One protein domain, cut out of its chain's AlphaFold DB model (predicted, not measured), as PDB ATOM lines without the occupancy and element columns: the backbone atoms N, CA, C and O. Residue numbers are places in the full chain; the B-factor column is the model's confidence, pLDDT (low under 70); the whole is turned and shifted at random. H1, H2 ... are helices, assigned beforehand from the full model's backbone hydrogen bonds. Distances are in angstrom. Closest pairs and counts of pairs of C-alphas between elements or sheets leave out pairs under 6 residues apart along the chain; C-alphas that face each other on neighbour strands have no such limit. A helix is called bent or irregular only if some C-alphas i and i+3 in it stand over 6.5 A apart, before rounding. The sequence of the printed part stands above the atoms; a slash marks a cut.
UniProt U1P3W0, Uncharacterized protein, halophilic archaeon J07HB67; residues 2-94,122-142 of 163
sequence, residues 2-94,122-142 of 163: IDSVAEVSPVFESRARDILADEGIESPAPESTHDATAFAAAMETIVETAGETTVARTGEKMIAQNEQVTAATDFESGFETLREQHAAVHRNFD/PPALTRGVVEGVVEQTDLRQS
ATOM      1  N   ILE A   2      -6.941  -9.327 -42.834       58.16
ATOM      2  CA  ILE A   2      -5.532  -9.753 -42.770       58.16
ATOM      3  C   ILE A   2      -4.859  -9.759 -44.141       58.16
ATOM      4  O   ILE A   2      -3.764  -9.225 -44.260       58.16
ATOM      5  N   ASP A   3      -5.529 -10.266 -45.176       60.81
ATOM      6  CA  ASP A   3      -4.983 -10.230 -46.540       60.81
ATOM      7  C   ASP A   3      -4.770  -8.783 -47.022       60.81
ATOM      8  O   ASP A   3      -3.786  -8.466 -47.682       60.81
ATOM      9  N   SER A   4      -5.641  -7.863 -46.600       58.75
ATOM     10  CA  SER A   4      -5.511  -6.427 -46.865       58.75
ATOM     11  C   SER A   4      -4.288  -5.825 -46.152       58.75
ATOM     12  O   SER A   4      -3.576  -5.014 -46.739       58.75
ATOM     13  N   VAL A   5      -4.009  -6.230 -44.906       60.19
ATOM     14  CA  VAL A   5      -2.807  -5.814 -44.153       60.19
ATOM     15  C   VAL A   5      -1.538  -6.411 -44.771       60.19
ATOM     16  O   VAL A   5      -0.547  -5.697 -44.923       60.19
ATOM     17  N   ALA A   6      -1.583  -7.685 -45.169       59.19
ATOM     18  CA  ALA A   6      -0.500  -8.407 -45.836       59.19
ATOM     19  C   ALA A   6      -0.035  -7.702 -47.111       59.19
ATOM     20  O   ALA A   6       1.159  -7.496 -47.321       59.19
ATOM     21  N   GLU A   7      -0.987  -7.283 -47.946       61.41
ATOM     22  CA  GLU A   7      -0.695  -6.590 -49.200       61.41
ATOM     23  C   GLU A   7      -0.137  -5.176 -48.992       61.41
ATOM     24  O   GLU A   7       0.651  -4.699 -49.811       61.41
ATOM     25  N   VAL A   8      -0.517  -4.490 -47.908       60.78
ATOM     26  CA  VAL A   8       0.006  -3.149 -47.594       60.78
ATOM     27  C   VAL A   8       1.397  -3.240 -46.966       60.78
ATOM     28  O   VAL A   8       2.264  -2.414 -47.266       60.78
ATOM     29  N   SER A   9       1.629  -4.232 -46.103       67.25
ATOM     30  CA  SER A   9       2.940  -4.524 -45.534       67.25
ATOM     31  C   SER A   9       3.034  -5.974 -45.036       67.25
ATOM     32  O   SER A   9       2.560  -6.282 -43.937       67.25
ATOM     33  N   PRO A  10       3.766  -6.842 -45.756       68.25
ATOM     34  CA  PRO A  10       4.002  -8.225 -45.334       68.25
ATOM     35  C   PRO A  10       4.704  -8.323 -43.972       68.25
ATOM     36  O   PRO A  10       4.515  -9.272 -43.219       68.25
ATOM     37  N   VAL A  11       5.501  -7.308 -43.615       68.62
ATOM     38  CA  VAL A  11       6.191  -7.227 -42.315       68.62
ATOM     39  C   VAL A  11       5.200  -6.996 -41.169       68.62
ATOM     40  O   VAL A  11       5.434  -7.458 -40.054       68.62
ATOM     41  N   PHE A  12       4.085  -6.309 -41.428       74.88
ATOM     42  CA  PHE A  12       3.052  -6.057 -40.420       74.88
ATOM     43  C   PHE A  12       1.994  -7.155 -40.356       74.88
ATOM     44  O   PHE A  12       1.271  -7.218 -39.371       74.88
ATOM     45  N   GLU A  13       1.935  -8.052 -41.336       78.44
ATOM     46  CA  GLU A  13       0.963  -9.145 -41.386       78.44
ATOM     47  C   GLU A  13       1.059 -10.086 -40.178       78.44
ATOM     48  O   GLU A  13       0.056 -10.354 -39.517       78.44
ATOM     49  N   SER A  14       2.271 -10.555 -39.856       79.19
ATOM     50  CA  SER A  14       2.496 -11.415 -38.684       79.19
ATOM     51  C   SER A  14       2.122 -10.687 -37.399       79.19
ATOM     52  O   SER A  14       1.433 -11.236 -36.553       79.19
ATOM     53  N   ARG A  15       2.509  -9.415 -37.283       81.88
ATOM     54  CA  ARG A  15       2.256  -8.631 -36.076       81.88
ATOM     55  C   ARG A  15       0.780  -8.273 -35.908       81.88
ATOM     56  O   ARG A  15       0.291  -8.242 -34.790       81.88
ATOM     57  N   ALA A  16       0.063  -8.025 -37.001       81.88
ATOM     58  CA  ALA A  16      -1.376  -7.804 -36.978       81.88
ATOM     59  C   ALA A  16      -2.137  -9.083 -36.607       81.88
ATOM     60  O   ALA A  16      -3.122  -8.996 -35.882       81.88
ATOM     61  N   ARG A  17      -1.667 -10.262 -37.047       81.88
ATOM     62  CA  ARG A  17      -2.183 -11.555 -36.563       81.88
ATOM     63  C   ARG A  17      -2.005 -11.704 -35.062       81.88
ATOM     64  O   ARG A  17      -2.972 -12.048 -34.396       81.88
ATOM     65  N   ASP A  18      -0.808 -11.420 -34.559       85.19
ATOM     66  CA  ASP A  18      -0.508 -11.535 -33.131       85.19
ATOM     67  C   ASP A  18      -1.401 -10.588 -32.310       85.19
ATOM     68  O   ASP A  18      -2.064 -11.030 -31.382       85.19
ATOM     69  N   ILE A  19      -1.527  -9.320 -32.726       87.19
ATOM     70  CA  ILE A  19      -2.403  -8.333 -32.068       87.19
ATOM     71  C   ILE A  19      -3.873  -8.777 -32.083       87.19
ATOM     72  O   ILE A  19      -4.574  -8.643 -31.085       87.19
ATOM     73  N   LEU A  20      -4.364  -9.307 -33.207       84.50
ATOM     74  CA  LEU A  20      -5.736  -9.811 -33.290       84.50
ATOM     75  C   LEU A  20      -5.943 -11.020 -32.372       84.50
ATOM     76  O   LEU A  20      -6.963 -11.093 -31.691       84.50
ATOM     77  N   ALA A  21      -4.981 -11.942 -32.319       86.00
ATOM     78  CA  ALA A  21      -5.036 -13.103 -31.441       86.00
ATOM     79  C   ALA A  21      -4.997 -12.710 -29.953       86.00
ATOM     80  O   ALA A  21      -5.758 -13.280 -29.171       86.00
ATOM     81  N   ASP A  22      -4.191 -11.709 -29.580       87.12
ATOM     82  CA  ASP A  22      -4.119 -11.163 -28.216       87.12
ATOM     83  C   ASP A  22      -5.475 -10.595 -27.748       87.12
ATOM     84  O   ASP A  22      -5.833 -10.718 -26.576       87.12
ATOM     85  N   GLU A  23      -6.275 -10.063 -28.677       85.44
ATOM     86  CA  GLU A  23      -7.646  -9.588 -28.434       85.44
ATOM     87  C   GLU A  23      -8.714 -10.699 -28.580       85.44
ATOM     88  O   GLU A  23      -9.918 -10.449 -28.515       85.44
ATOM     89  N   GLY A  24      -8.308 -11.957 -28.775       82.00
ATOM     90  CA  GLY A  24      -9.212 -13.107 -28.895       82.00
ATOM     91  C   GLY A  24      -9.790 -13.330 -30.297       82.00
ATOM     92  O   GLY A  24     -10.767 -14.067 -30.460       82.00
ATOM     93  N   ILE A  25      -9.200 -12.719 -31.327       80.19
ATOM     94  CA  ILE A  25      -9.544 -12.896 -32.744       80.19
ATOM     95  C   ILE A  25      -8.518 -13.844 -33.388       80.19
ATOM     96  O   ILE A  25      -7.671 -13.456 -34.187       80.19
ATOM     97  N   GLU A  26      -8.598 -15.126 -33.024       69.56
ATOM     98  CA  GLU A  26      -7.610 -16.152 -33.412       69.56
ATOM     99  C   GLU A  26      -7.675 -16.551 -34.898       69.56
ATOM    100  O   GLU A  26      -6.696 -17.035 -35.463       69.56
ATOM    101  N   SER A  27      -8.828 -16.360 -35.550       63.59
ATOM    102  CA  SER A  27      -9.009 -16.665 -36.973       63.59
ATOM    103  C   SER A  27      -9.988 -15.683 -37.619       63.59
ATOM    104  O   SER A  27     -11.200 -15.909 -37.589       63.59
ATOM    105  N   PRO A  28      -9.501 -14.561 -38.172       61.66
ATOM    106  CA  PRO A  28     -10.321 -13.638 -38.943       61.66
ATOM    107  C   PRO A  28     -10.534 -14.204 -40.342       61.66
ATOM    108  O   PRO A  28      -9.868 -13.831 -41.309       61.66
ATOM    109  N   ALA A  29     -11.453 -15.158 -40.435       59.94
ATOM    110  CA  ALA A  29     -11.996 -15.579 -41.709       59.94
ATOM    111  C   ALA A  29     -12.928 -14.476 -42.252       59.94
ATOM    112  O   ALA A  29     -13.544 -13.747 -41.474       59.94
ATOM    113  N   PRO A  30     -13.096 -14.357 -43.578       56.00
ATOM    114  CA  PRO A  30     -14.026 -13.391 -44.174       56.00
ATOM    115  C   PRO A  30     -15.464 -13.514 -43.642       56.00
ATOM    116  O   PRO A  30     -16.200 -12.534 -43.623       56.00
ATOM    117  N   GLU A  31     -15.844 -14.713 -43.194       57.59
ATOM    118  CA  GLU A  31     -17.198 -15.048 -42.744       57.59
ATOM    119  C   GLU A  31     -17.316 -15.182 -41.218       57.59
ATOM    120  O   GLU A  31     -18.384 -15.513 -40.700       57.59
ATOM    121  N   SER A  32     -16.229 -14.965 -40.467       65.75
ATOM    122  CA  SER A  32     -16.284 -15.069 -39.011       65.75
ATOM    123  C   SER A  32     -16.829 -13.795 -38.388       65.75
ATOM    124  O   SER A  32     -16.357 -12.690 -38.632       65.75
ATOM    125  N   THR A  33     -17.817 -13.965 -37.516       73.88
ATOM    126  CA  THR A  33     -18.338 -12.879 -36.696       73.88
ATOM    127  C   THR A  33     -17.435 -12.653 -35.481       73.88
ATOM    128  O   THR A  33     -17.222 -13.581 -34.690       73.88
ATOM    129  N   HIS A  34     -16.961 -11.420 -35.292       78.31
ATOM    130  CA  HIS A  34     -16.043 -11.044 -34.208       78.31
ATOM    131  C   HIS A  34     -16.711 -10.163 -33.150       78.31
ATOM    132  O   HIS A  34     -17.749  -9.542 -33.400       78.31
ATOM    133  N   ASP A  35     -16.114 -10.105 -31.958       85.88
ATOM    134  CA  ASP A  35     -16.481  -9.098 -30.964       85.88
ATOM    135  C   ASP A  35     -16.022  -7.720 -31.456       85.88
ATOM    136  O   ASP A  35     -14.859  -7.532 -31.817       85.88
ATOM    137  N   ALA A  36     -16.947  -6.764 -31.513       82.69
ATOM    138  CA  ALA A  36     -16.658  -5.434 -32.040       82.69
ATOM    139  C   ALA A  36     -15.681  -4.639 -31.167       82.69
ATOM    140  O   ALA A  36     -14.893  -3.854 -31.687       82.69
ATOM    141  N   THR A  37     -15.708  -4.859 -29.850       84.12
ATOM    142  CA  THR A  37     -14.835  -4.164 -28.897       84.12
ATOM    143  C   THR A  37     -13.412  -4.691 -29.014       84.12
ATOM    144  O   THR A  37     -12.481  -3.901 -29.128       84.12
ATOM    145  N   ALA A  38     -13.256  -6.018 -29.065       86.00
ATOM    146  CA  ALA A  38     -11.964  -6.659 -29.307       86.00
ATOM    147  C   ALA A  38     -11.356  -6.211 -30.645       86.00
ATOM    148  O   ALA A  38     -10.180  -5.871 -30.738       86.00
ATOM    149  N   PHE A  39     -12.182  -6.146 -31.693       84.38
ATOM    150  CA  PHE A  39     -11.727  -5.714 -33.008       84.38
ATOM    151  C   PHE A  39     -11.317  -4.231 -33.020       84.38
ATOM    152  O   PHE A  39     -10.277  -3.893 -33.581       84.38
ATOM    153  N   ALA A  40     -12.075  -3.347 -32.365       85.75
ATOM    154  CA  ALA A  40     -11.701  -1.941 -32.220       85.75
ATOM    155  C   ALA A  40     -10.383  -1.764 -31.441       85.75
ATOM    156  O   ALA A  40      -9.502  -1.036 -31.899       85.75
ATOM    157  N   ALA A  41     -10.207  -2.483 -30.326       87.06
ATOM    158  CA  ALA A  41      -8.979  -2.465 -29.526       87.06
ATOM    159  C   ALA A  41      -7.754  -2.958 -30.319       87.06
ATOM    160  O   ALA A  41      -6.687  -2.330 -30.292       87.06
ATOM    161  N   ALA A  42      -7.922  -4.021 -31.109       88.44
ATOM    162  CA  ALA A  42      -6.883  -4.501 -32.014       88.44
ATOM    163  C   ALA A  42      -6.503  -3.431 -33.050       88.44
ATOM    164  O   ALA A  42      -5.320  -3.205 -33.306       88.44
ATOM    165  N   MET A  43      -7.486  -2.738 -33.636       86.56
ATOM    166  CA  MET A  43      -7.228  -1.702 -34.640       86.56
ATOM    167  C   MET A  43      -6.496  -0.483 -34.065       86.56
ATOM    168  O   MET A  43      -5.610   0.039 -34.742       86.56
ATOM    169  N   GLU A  44      -6.802  -0.060 -32.837       87.56
ATOM    170  CA  GLU A  44      -6.032   0.975 -32.124       87.56
ATOM    171  C   GLU A  44      -4.564   0.548 -31.949       87.56
ATOM    172  O   GLU A  44      -3.647   1.254 -32.371       87.56
ATOM    173  N   THR A  45      -4.327  -0.673 -31.466       88.00
ATOM    174  CA  THR A  45      -2.968  -1.221 -31.291       88.00
ATOM    175  C   THR A  45      -2.208  -1.336 -32.624       88.00
ATOM    176  O   THR A  45      -0.994  -1.096 -32.706       88.00
ATOM    177  N   ILE A  46      -2.911  -1.667 -33.715       85.12
ATOM    178  CA  ILE A  46      -2.341  -1.688 -35.068       85.12
ATOM    179  C   ILE A  46      -1.975  -0.269 -35.527       85.12
ATOM    180  O   ILE A  46      -0.922  -0.106 -36.146       85.12
ATOM    181  N   VAL A  47      -2.771   0.763 -35.217       88.06
ATOM    182  CA  VAL A  47      -2.412   2.165 -35.511       88.06
ATOM    183  C   VAL A  47      -1.138   2.564 -34.780       88.06
ATOM    184  O   VAL A  47      -0.231   3.105 -35.414       88.06
ATOM    185  N   GLU A  48      -1.030   2.261 -33.488       88.00
ATOM    186  CA  GLU A  48       0.165   2.573 -32.692       88.00
ATOM    187  C   GLU A  48       1.422   1.884 -33.244       88.00
ATOM    188  O   GLU A  48       2.522   2.439 -33.214       88.00
ATOM    189  N   THR A  49       1.258   0.681 -33.793       88.00
ATOM    190  CA  THR A  49       2.362  -0.145 -34.288       88.00
ATOM    191  C   THR A  49       2.774   0.183 -35.725       88.00
ATOM    192  O   THR A  49       3.966   0.232 -36.036       88.00
ATOM    193  N   ALA A  50       1.803   0.345 -36.626       85.94
ATOM    194  CA  ALA A  50       2.018   0.447 -38.070       85.94
ATOM    195  C   ALA A  50       1.855   1.878 -38.612       85.94
ATOM    196  O   ALA A  50       2.231   2.153 -39.757       85.94
ATOM    197  N   GLY A  51       1.314   2.786 -37.799       89.31
ATOM    198  CA  GLY A  51       1.052   4.179 -38.135       89.31
ATOM    199  C   GLY A  51      -0.253   4.395 -38.907       89.31
ATOM    200  O   GLY A  51      -0.730   3.535 -39.652       89.31
ATOM    201  N   GLU A  52      -0.800   5.604 -38.779       92.38
ATOM    202  CA  GLU A  52      -2.083   6.009 -39.374       92.38
ATOM    203  C   GLU A  52      -2.146   5.787 -40.892       92.38
ATOM    204  O   GLU A  52      -3.151   5.301 -41.405       92.38
ATOM    205  N   THR A  53      -1.068   6.090 -41.625       90.44
ATOM    206  CA  THR A  53      -1.015   5.914 -43.088       90.44
ATOM    207  C   THR A  53      -1.217   4.459 -43.503       90.44
ATOM    208  O   THR A  53      -1.917   4.186 -44.477       90.44
ATOM    209  N   THR A  54      -0.604   3.522 -42.777       87.69
ATOM    210  CA  THR A  54      -0.746   2.089 -43.053       87.69
ATOM    211  C   THR A  54      -2.183   1.657 -42.805       87.69
ATOM    212  O   THR A  54      -2.780   1.002 -43.653       87.69
ATOM    213  N   VAL A  55      -2.771   2.095 -41.691       89.44
ATOM    214  CA  VAL A  55      -4.149   1.745 -41.327       89.44
ATOM    215  C   VAL A  55      -5.180   2.345 -42.282       89.44
ATOM    216  O   VAL A  55      -6.128   1.657 -42.657       89.44
ATOM    217  N   ALA A  56      -4.976   3.576 -42.753       92.19
ATOM    218  CA  ALA A  56      -5.823   4.163 -43.786       92.19
ATOM    219  C   ALA A  56      -5.779   3.341 -45.086       92.19
ATOM    220  O   ALA A  56      -6.821   2.990 -45.634       92.19
ATOM    221  N   ARG A  57      -4.586   2.935 -45.542       89.69
ATOM    222  CA  ARG A  57      -4.454   2.063 -46.723       89.69
ATOM    223  C   ARG A  57      -5.099   0.695 -46.522       89.69
ATOM    224  O   ARG A  57      -5.698   0.170 -47.455       89.69
ATOM    225  N   THR A  58      -5.006   0.131 -45.320       88.00
ATOM    226  CA  THR A  58      -5.719  -1.104 -44.975       88.00
ATOM    227  C   THR A  58      -7.227  -0.919 -45.136       88.00
ATOM    228  O   THR A  58      -7.858  -1.743 -45.790       88.00
ATOM    229  N   GLY A  59      -7.797   0.171 -44.611       91.31
ATOM    230  CA  GLY A  59      -9.221   0.488 -44.769       91.31
ATOM    231  C   GLY A  59      -9.647   0.629 -46.231       91.31
ATOM    232  O   GLY A  59     -10.650   0.048 -46.640       91.31
ATOM    233  N   GLU A  60      -8.850   1.324 -47.044       93.06
ATOM    234  CA  GLU A  60      -9.091   1.461 -48.488       93.06
ATOM    235  C   GLU A  60      -9.093   0.087 -49.184       93.06
ATOM    236  O   GLU A  60      -9.983  -0.231 -49.977       93.06
ATOM    237  N   LYS A  61      -8.122  -0.771 -48.848       88.75
ATOM    238  CA  LYS A  61      -8.011  -2.123 -49.407       88.75
ATOM    239  C   LYS A  61      -9.119  -3.064 -48.963       88.75
ATOM    240  O   LYS A  61      -9.571  -3.855 -49.787       88.75
ATOM    241  N   MET A  62      -9.594  -2.951 -47.723       89.19
ATOM    242  CA  MET A  62     -10.760  -3.705 -47.259       89.19
ATOM    243  C   MET A  62     -11.971  -3.457 -48.161       89.19
ATOM    244  O   MET A  62     -12.689  -4.400 -48.469       89.19
ATOM    245  N   ILE A  63     -12.165  -2.220 -48.630       92.38
ATOM    246  CA  ILE A  63     -13.240  -1.894 -49.572       92.38
ATOM    247  C   ILE A  63     -12.945  -2.402 -50.980       92.38
ATOM    248  O   ILE A  63     -13.821  -2.992 -51.601       92.38
ATOM    249  N   ALA A  64     -11.719  -2.236 -51.477       88.56
ATOM    250  CA  ALA A  64     -11.352  -2.706 -52.814       88.56
ATOM    251  C   ALA A  64     -11.489  -4.234 -52.994       88.56
ATOM    252  O   ALA A  64     -11.671  -4.699 -54.115       88.56
ATOM    253  N   GLN A  65     -11.387  -5.007 -51.911       87.25
ATOM    254  CA  GLN A  65     -11.575  -6.465 -51.902       87.25
ATOM    255  C   GLN A  65     -13.023  -6.886 -51.601       87.25
ATOM    256  O   GLN A  65     -13.344  -8.071 -51.635       87.25
ATOM    257  N   ASN A  66     -13.901  -5.938 -51.272       88.25
ATOM    258  CA  ASN A  66     -15.281  -6.218 -50.919       88.25
ATOM    259  C   ASN A  66     -16.153  -6.233 -52.178       88.25
ATOM    260  O   ASN A  66     -16.547  -5.186 -52.695       88.25
ATOM    261  N   GLU A  67     -16.458  -7.430 -52.676       88.38
ATOM    262  CA  GLU A  67     -17.210  -7.612 -53.924       88.38
ATOM    263  C   GLU A  67     -18.589  -6.937 -53.897       88.38
ATOM    264  O   GLU A  67     -19.023  -6.377 -54.899       88.38
ATOM    265  N   GLN A  68     -19.266  -6.923 -52.746       86.88
ATOM    266  CA  GLN A  68     -20.596  -6.317 -52.643       86.88
ATOM    267  C   GLN A  68     -20.519  -4.788 -52.724       86.88
ATOM    268  O   GLN A  68     -21.330  -4.172 -53.411       86.88
ATOM    269  N   VAL A  69     -19.523  -4.173 -52.074       88.12
ATOM    270  CA  VAL A  69     -19.319  -2.717 -52.146       88.12
ATOM    271  C   VAL A  69     -18.807  -2.302 -53.528       88.12
ATOM    272  O   VAL A  69     -19.251  -1.293 -54.064       88.12
ATOM    273  N   THR A  70     -17.910  -3.081 -54.137       88.88
ATOM    274  CA  THR A  70     -17.375  -2.793 -55.483       88.88
ATOM    275  C   THR A  70     -18.392  -3.022 -56.604       88.88
ATOM    276  O   THR A  70     -18.255  -2.436 -57.675       88.88
ATOM    277  N   ALA A  71     -19.434  -3.825 -56.372       89.75
ATOM    278  CA  ALA A  71     -20.557  -3.977 -57.294       89.75
ATOM    279  C   ALA A  71     -21.539  -2.788 -57.272       89.75
ATOM    280  O   ALA A  71     -22.387  -2.686 -58.164       89.75
ATOM    281  N   ALA A  72     -21.456  -1.898 -56.277       90.38
ATOM    282  CA  ALA A  72     -22.318  -0.728 -56.197       90.38
ATOM    283  C   ALA A  72     -21.989   0.286 -57.305       90.38
ATOM    284  O   ALA A  72     -20.832   0.609 -57.567       90.38
ATOM    285  N   THR A  73     -23.024   0.823 -57.952       85.19
ATOM    286  CA  THR A  73     -22.873   1.759 -59.078       85.19
ATOM    287  C   THR A  73     -22.742   3.219 -58.660       85.19
ATOM    288  O   THR A  73     -22.320   4.050 -59.462       85.19
ATOM    289  N   ASP A  74     -23.110   3.535 -57.423       89.81
ATOM    290  CA  ASP A  74     -23.159   4.886 -56.878       89.81
ATOM    291  C   ASP A  74     -22.743   4.902 -55.403       89.81
ATOM    292  O   ASP A  74     -22.760   3.877 -54.710       89.81
ATOM    293  N   PHE A  75     -22.346   6.084 -54.929       91.06
ATOM    294  CA  PHE A  75     -21.859   6.273 -53.564       91.06
ATOM    295  C   PHE A  75     -22.857   5.865 -52.478       91.06
ATOM    296  O   PHE A  75     -22.448   5.264 -51.486       91.06
ATOM    297  N   GLU A  76     -24.145   6.185 -52.640       91.75
ATOM    298  CA  GLU A  76     -25.163   5.902 -51.623       91.75
ATOM    299  C   GLU A  76     -25.344   4.392 -51.450       91.75
ATOM    300  O   GLU A  76     -25.264   3.892 -50.327       91.75
ATOM    301  N   SER A  77     -25.474   3.660 -52.557       91.56
ATOM    302  CA  SER A  77     -25.578   2.198 -52.563       91.56
ATOM    303  C   SER A  77     -24.325   1.524 -51.990       91.56
ATOM    304  O   SER A  77     -24.423   0.564 -51.219       91.56
ATOM    305  N   GLY A  78     -23.133   2.042 -52.318       92.56
ATOM    306  CA  GLY A  78     -21.870   1.535 -51.778       92.56
ATOM    307  C   GLY A  78     -21.759   1.733 -50.264       92.56
ATOM    308  O   GLY A  78     -21.359   0.818 -49.541       92.56
ATOM    309  N   PHE A  79     -22.166   2.905 -49.764       92.69
ATOM    310  CA  PHE A  79     -22.162   3.196 -48.329       92.69
ATOM    311  C   PHE A  79     -23.226   2.420 -47.554       92.69
ATOM    312  O   PHE A  79     -22.965   2.020 -46.419       92.69
ATOM    313  N   GLU A  80     -24.406   2.197 -48.134       92.31
ATOM    314  CA  GLU A  80     -25.443   1.389 -47.487       92.31
ATOM    315  C   GLU A  80     -24.984  -0.065 -47.345       92.31
ATOM    316  O   GLU A  80     -25.028  -0.618 -46.247       92.31
ATOM    317  N   THR A  81     -24.395  -0.631 -48.401       92.25
ATOM    318  CA  THR A  81     -23.804  -1.980 -48.365       92.25
ATOM    319  C   THR A  81     -22.734  -2.096 -47.276       92.25
ATOM    320  O   THR A  81     -22.742  -3.036 -46.480       92.25
ATOM    321  N   LEU A  82     -21.839  -1.105 -47.183       91.62
ATOM    322  CA  LEU A  82     -20.830  -1.042 -46.125       91.62
ATOM    323  C   LEU A  82     -21.466  -1.029 -44.726       91.62
ATOM    324  O   LEU A  82     -20.986  -1.714 -43.822       91.62
ATOM    325  N   ARG A  83     -22.532  -0.246 -44.520       91.00
ATOM    326  CA  ARG A  83     -23.223  -0.160 -43.226       91.00
ATOM    327  C   ARG A  83     -23.859  -1.487 -42.830       91.00
ATOM    328  O   ARG A  83     -23.729  -1.881 -41.669       91.00
ATOM    329  N   GLU A  84     -24.539  -2.145 -43.763       89.62
ATOM    330  CA  GLU A  84     -25.186  -3.441 -43.542       89.62
ATOM    331  C   GLU A  84     -24.156  -4.510 -43.167       89.62
ATOM    332  O   GLU A  84     -24.314  -5.209 -42.164       89.62
ATOM    333  N   GLN A  85     -23.050  -4.578 -43.909       87.50
ATOM    334  CA  GLN A  85     -21.964  -5.509 -43.618       87.50
ATOM    335  C   GLN A  85     -21.287  -5.210 -42.284       87.50
ATOM    336  O   GLN A  85     -21.037  -6.136 -41.519       87.50
ATOM    337  N   HIS A  86     -21.027  -3.938 -41.969       86.12
ATOM    338  CA  HIS A  86     -20.442  -3.549 -40.686       86.12
ATOM    339  C   HIS A  86     -21.291  -4.050 -39.508       86.12
ATOM    340  O   HIS A  86     -20.749  -4.577 -38.541       86.12
ATOM    341  N   ALA A  87     -22.620  -3.976 -39.606       84.25
ATOM    342  CA  ALA A  87     -23.496  -4.548 -38.589       84.25
ATOM    343  C   ALA A  87     -23.456  -6.090 -38.566       84.25
ATOM    344  O   ALA A  87     -23.488  -6.689 -37.494       84.25
ATOM    345  N   ALA A  88     -23.362  -6.736 -39.732       83.81
ATOM    346  CA  ALA A  88     -23.407  -8.193 -39.864       83.81
ATOM    347  C   ALA A  88     -22.128  -8.917 -39.395       83.81
ATOM    348  O   ALA A  88     -22.201 -10.063 -38.950       83.81
ATOM    349  N   VAL A  89     -20.958  -8.271 -39.471       79.31
ATOM    350  CA  VAL A  89     -19.669  -8.884 -39.086       79.31
ATOM    351  C   VAL A  89     -19.401  -8.863 -37.576       79.31
ATOM    352  O   VAL A  89     -18.457  -9.504 -37.104       79.31
ATOM    353  N   HIS A  90     -20.244  -8.179 -36.796       80.62
ATOM    354  CA  HIS A  90     -20.094  -8.047 -35.349       80.62
ATOM    355  C   HIS A  90     -21.173  -8.800 -34.575       80.62
ATOM    356  O   HIS A  90     -22.368  -8.555 -34.724       80.62
ATOM    357  N   ARG A  91     -20.753  -9.698 -33.675       79.56
ATOM    358  CA  ARG A  91     -21.674 -10.596 -32.949       79.56
ATOM    359  C   ARG A  91     -22.523  -9.825 -31.946       79.56
ATOM    360  O   ARG A  91     -23.656 -10.197 -31.660       79.56
ATOM    361  N   ASN A  92     -21.935  -8.776 -31.393       79.62
ATOM    362  CA  ASN A  92     -22.500  -7.886 -30.393       79.62
ATOM    363  C   ASN A  92     -22.644  -6.465 -30.943       79.62
ATOM    364  O   ASN A  92     -22.391  -5.508 -30.212       79.62
ATOM    365  N   PHE A  93     -23.011  -6.328 -32.224       83.88
ATOM    366  CA  PHE A  93     -23.222  -5.013 -32.815       83.88
ATOM    367  C   PHE A  93     -24.256  -4.220 -32.011       83.88
ATOM    368  O   PHE A  93     -25.405  -4.629 -31.850       83.88
ATOM    369  N   ASP A  94     -23.821  -3.067 -31.528       87.19
ATOM    370  CA  ASP A  94     -24.615  -2.108 -30.784       87.19
ATOM    371  C   ASP A  94     -24.148  -0.722 -31.230       87.19
ATOM    372  O   ASP A  94     -22.964  -0.400 -31.131       87.19
ATOM    373  N   PRO A 122     -10.381   3.759 -35.029       90.19
ATOM    374  CA  PRO A 122      -9.409   4.803 -35.277       90.19
ATOM    375  C   PRO A 122      -9.822   5.682 -36.469       90.19
ATOM    376  O   PRO A 122     -10.194   5.150 -37.527       90.19
ATOM    377  N   PRO A 123      -9.683   7.020 -36.379       91.69
ATOM    378  CA  PRO A 123     -10.043   7.928 -37.467       91.69
ATOM    379  C   PRO A 123      -9.360   7.595 -38.799       91.69
ATOM    380  O   PRO A 123      -9.964   7.747 -39.861       91.69
ATOM    381  N   ALA A 124      -8.118   7.103 -38.751       92.00
ATOM    382  CA  ALA A 124      -7.365   6.688 -39.932       92.00
ATOM    383  C   ALA A 124      -8.036   5.526 -40.680       92.00
ATOM    384  O   ALA A 124      -8.133   5.565 -41.906       92.00
ATOM    385  N   LEU A 125      -8.554   4.529 -39.953       91.06
ATOM    386  CA  LEU A 125      -9.273   3.403 -40.549       91.06
ATOM    387  C   LEU A 125     -10.567   3.880 -41.205       91.06
ATOM    388  O   LEU A 125     -10.820   3.572 -42.367       91.06
ATOM    389  N   THR A 126     -11.356   4.673 -40.473       92.31
ATOM    390  CA  THR A 126     -12.598   5.261 -40.988       92.31
ATOM    391  C   THR A 126     -12.346   6.063 -42.258       92.31
ATOM    392  O   THR A 126     -13.061   5.890 -43.241       92.31
ATOM    393  N   ARG A 127     -11.307   6.901 -42.267       93.75
ATOM    394  CA  ARG A 127     -10.920   7.667 -43.450       93.75
ATOM    395  C   ARG A 127     -10.609   6.754 -44.634       93.75
ATOM    396  O   ARG A 127     -11.158   6.972 -45.706       93.75
ATOM    397  N   GLY A 128      -9.775   5.737 -44.426       94.12
ATOM    398  CA  GLY A 128      -9.411   4.776 -45.464       94.12
ATOM    399  C   GLY A 128     -10.612   4.042 -46.054       94.12
ATOM    400  O   GLY A 128     -10.739   3.926 -47.266       94.12
ATOM    401  N   VAL A 129     -11.534   3.602 -45.197       93.94
ATOM    402  CA  VAL A 129     -12.791   2.963 -45.608       93.94
ATOM    403  C   VAL A 129     -13.650   3.912 -46.450       93.94
ATOM    404  O   VAL A 129     -14.106   3.536 -47.526       93.94
ATOM    405  N   VAL A 130     -13.839   5.158 -46.005       93.75
ATOM    406  CA  VAL A 130     -14.616   6.167 -46.750       93.75
ATOM    407  C   VAL A 130     -13.973   6.451 -48.109       93.75
ATOM    408  O   VAL A 130     -14.667   6.446 -49.124       93.75
ATOM    409  N   GLU A 131     -12.654   6.673 -48.137       93.31
ATOM    410  CA  GLU A 131     -11.887   6.887 -49.369       93.31
ATOM    411  C   GLU A 131     -12.026   5.676 -50.302       93.31
ATOM    412  O   GLU A 131     -12.331   5.850 -51.477       93.31
ATOM    413  N   GLY A 132     -11.941   4.455 -49.772       93.56
ATOM    414  CA  GLY A 132     -12.176   3.224 -50.521       93.56
ATOM    415  C   GLY A 132     -13.534   3.200 -51.224       93.56
ATOM    416  O   GLY A 132     -13.587   2.899 -52.413       93.56
ATOM    417  N   VAL A 133     -14.626   3.573 -50.546       93.44
ATOM    418  CA  VAL A 133     -15.961   3.619 -51.178       93.44
ATOM    419  C   VAL A 133     -16.016   4.677 -52.282       93.44
ATOM    420  O   VAL A 133     -16.545   4.419 -53.364       93.44
ATOM    421  N   VAL A 134     -15.435   5.858 -52.055       92.19
ATOM    422  CA  VAL A 134     -15.350   6.914 -53.080       92.19
ATOM    423  C   VAL A 134     -14.601   6.418 -54.320       92.19
ATOM    424  O   VAL A 134     -15.023   6.698 -55.441       92.19
ATOM    425  N   GLU A 135     -13.519   5.658 -54.134       90.38
ATOM    426  CA  GLU A 135     -12.681   5.178 -55.234       90.38
ATOM    427  C   GLU A 135     -13.347   4.104 -56.105       90.38
ATOM    428  O   GLU A 135     -12.984   3.977 -57.278       90.38
ATOM    429  N   GLN A 136     -14.310   3.360 -55.556       87.31
ATOM    430  CA  GLN A 136     -15.048   2.312 -56.272       87.31
ATOM    431  C   GLN A 136     -16.347   2.815 -56.912       87.31
ATOM    432  O   GLN A 136     -16.923   2.136 -57.758       87.31
ATOM    433  N   THR A 137     -16.792   4.017 -56.551       84.19
ATOM    434  CA  THR A 137     -18.079   4.571 -56.984       84.19
ATOM    435  C   THR A 137     -17.904   5.683 -58.025       84.19
ATOM    436  O   THR A 137     -16.800   6.103 -58.395       84.19
ATOM    437  N   ASP A 138     -19.021   6.159 -58.562       76.38
ATOM    438  CA  ASP A 138     -19.111   7.194 -59.596       76.38
ATOM    439  C   ASP A 138     -18.501   8.558 -59.197       76.38
ATOM    440  O   ASP A 138     -18.135   9.373 -60.062       76.38
ATOM    441  N   LEU A 139     -18.301   8.791 -57.896       74.56
ATOM    442  CA  LEU A 139     -17.623   9.974 -57.367       74.56
ATOM    443  C   LEU A 139     -16.187  10.129 -57.893       74.56
ATOM    444  O   LEU A 139     -15.785  11.242 -58.258       74.56
ATOM    445  N   ARG A 140     -15.417   9.037 -58.017       67.44
ATOM    446  CA  ARG A 140     -14.073   9.092 -58.621       67.44
ATOM    447  C   ARG A 140     -14.135   9.188 -60.138       67.44
ATOM    448  O   ARG A 140     -13.444  10.021 -60.734       67.44
ATOM    449  N   GLN A 141     -14.959   8.354 -60.771       55.41
ATOM    450  CA  GLN A 141     -14.975   8.182 -62.232       55.41
ATOM    451  C   GLN A 141     -15.302   9.483 -62.983       55.41
ATOM    452  O   GLN A 141     -14.908   9.682 -64.131       55.41
ATOM    453  N   SER A 142     -15.959  10.420 -62.308       50.94
ATOM    454  CA  SER A 142     -16.375  11.694 -62.872       50.94
ATOM    455  C   SER A 142     -15.427  12.877 -62.599       50.94
ATOM    456  O   SER A 142     -15.631  13.967 -63.145       50.94
TER     457      SER A 142
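What this domain is: This is residues 2 to 94 and 122 to 142 of the 163 residues of an uncharacterized protein of halophilic archaeon J07HB67 (UniProt U1P3W0). The longest helix, H3, and H2, which folds back along it, make one end of the domain, with H1 folded back in turn on H2; H4 and H7 lie side by side in the middle. At the other end H6 meets H7 near its first residues, so that the two open as a V, with short H5 at the closed end and short H8 beyond H7. The printed part has 114 residues with eight named helices, H1 to H8 in chain order, and no named strand; the class is all helix. It is compact, with a radius of gyration of the C-alphas of 13.9 A and spans of 42 by 29 by 21 A.

Where its parts are: H3 is residues 36 to 50, 20.5 A from first to last C-alpha, beginning at C-alpha 36 (-16.658, -5.434, -32.040). Before it come H1, residues 2 to 8, 9.9 A, starting at C-alpha 2 (-5.532, -9.753, -42.770), and H2, residues 10 to 22, 19.2 A. H2 is only just irregular: C-alphas 11 and 14 are 6.7 A apart. After H3 come H4, residues 52 to 64, 18.5 A; H5, residues 67 to 70, 5.1 A; H6, residues 75 to 88, 20.0 A; H7, residues 123 to 136, 20.3 A; and H8, residues 138 to 141, 5.0 A, ending at C-alpha 141 (-14.975, 8.182, -62.232).

How they stand to each other: H3 and H2 form a helical hairpin and touch, closest at the C-alphas of Leu 20 and Ala 42, 5.6 A, at 37 degrees, only just a steep tilt. H2, with residues 12 to 17 alone, touches H1 in a second hairpin, closest at Ala 6 and Glu 13, C-alphas 4.7 A apart. H3 and H4 only just touch, only at the corner, with 3 pairs of C-alphas within 8 A. H4, the hub, touches H7 with 38 such pairs, closest at the C-alphas of Ala 56 and Gly 128, 4.0 A; they run the same way at 35.1 degrees, only just steep. H4 touches H1 at the C-alphas of Ser 4 and Lys 61, their closest, 5.6 A. H6 and H7 touch, closest at the C-alphas of Gly 78 and Val 133, 6.3 A, opposite ways at a steep tilt of 49 degrees. H5 touches H6, closest at the C-alphas of Val 69 and Gly 78, 5.0 A. H8 is close to H7 but not clearly touching. In H1, H3, H4, H6 and H7 every O i to N i+4 pair is within hydrogen-bond range, in H2 7 of 9; H5 and H8 are too short for such a pair.

The domain as a whole: The C-alphas farthest apart, of Asp 22 and Ser 142, are 43.3 A apart. Residues 95 to 121 are not printed; C-alphas 94 and 122 are 17.3 A apart across the cut. The link from H2 to H3, 13 residues, is long. The pLDDT is under 70 at residues 2 to 11, 26 to 32 and 140 to 142.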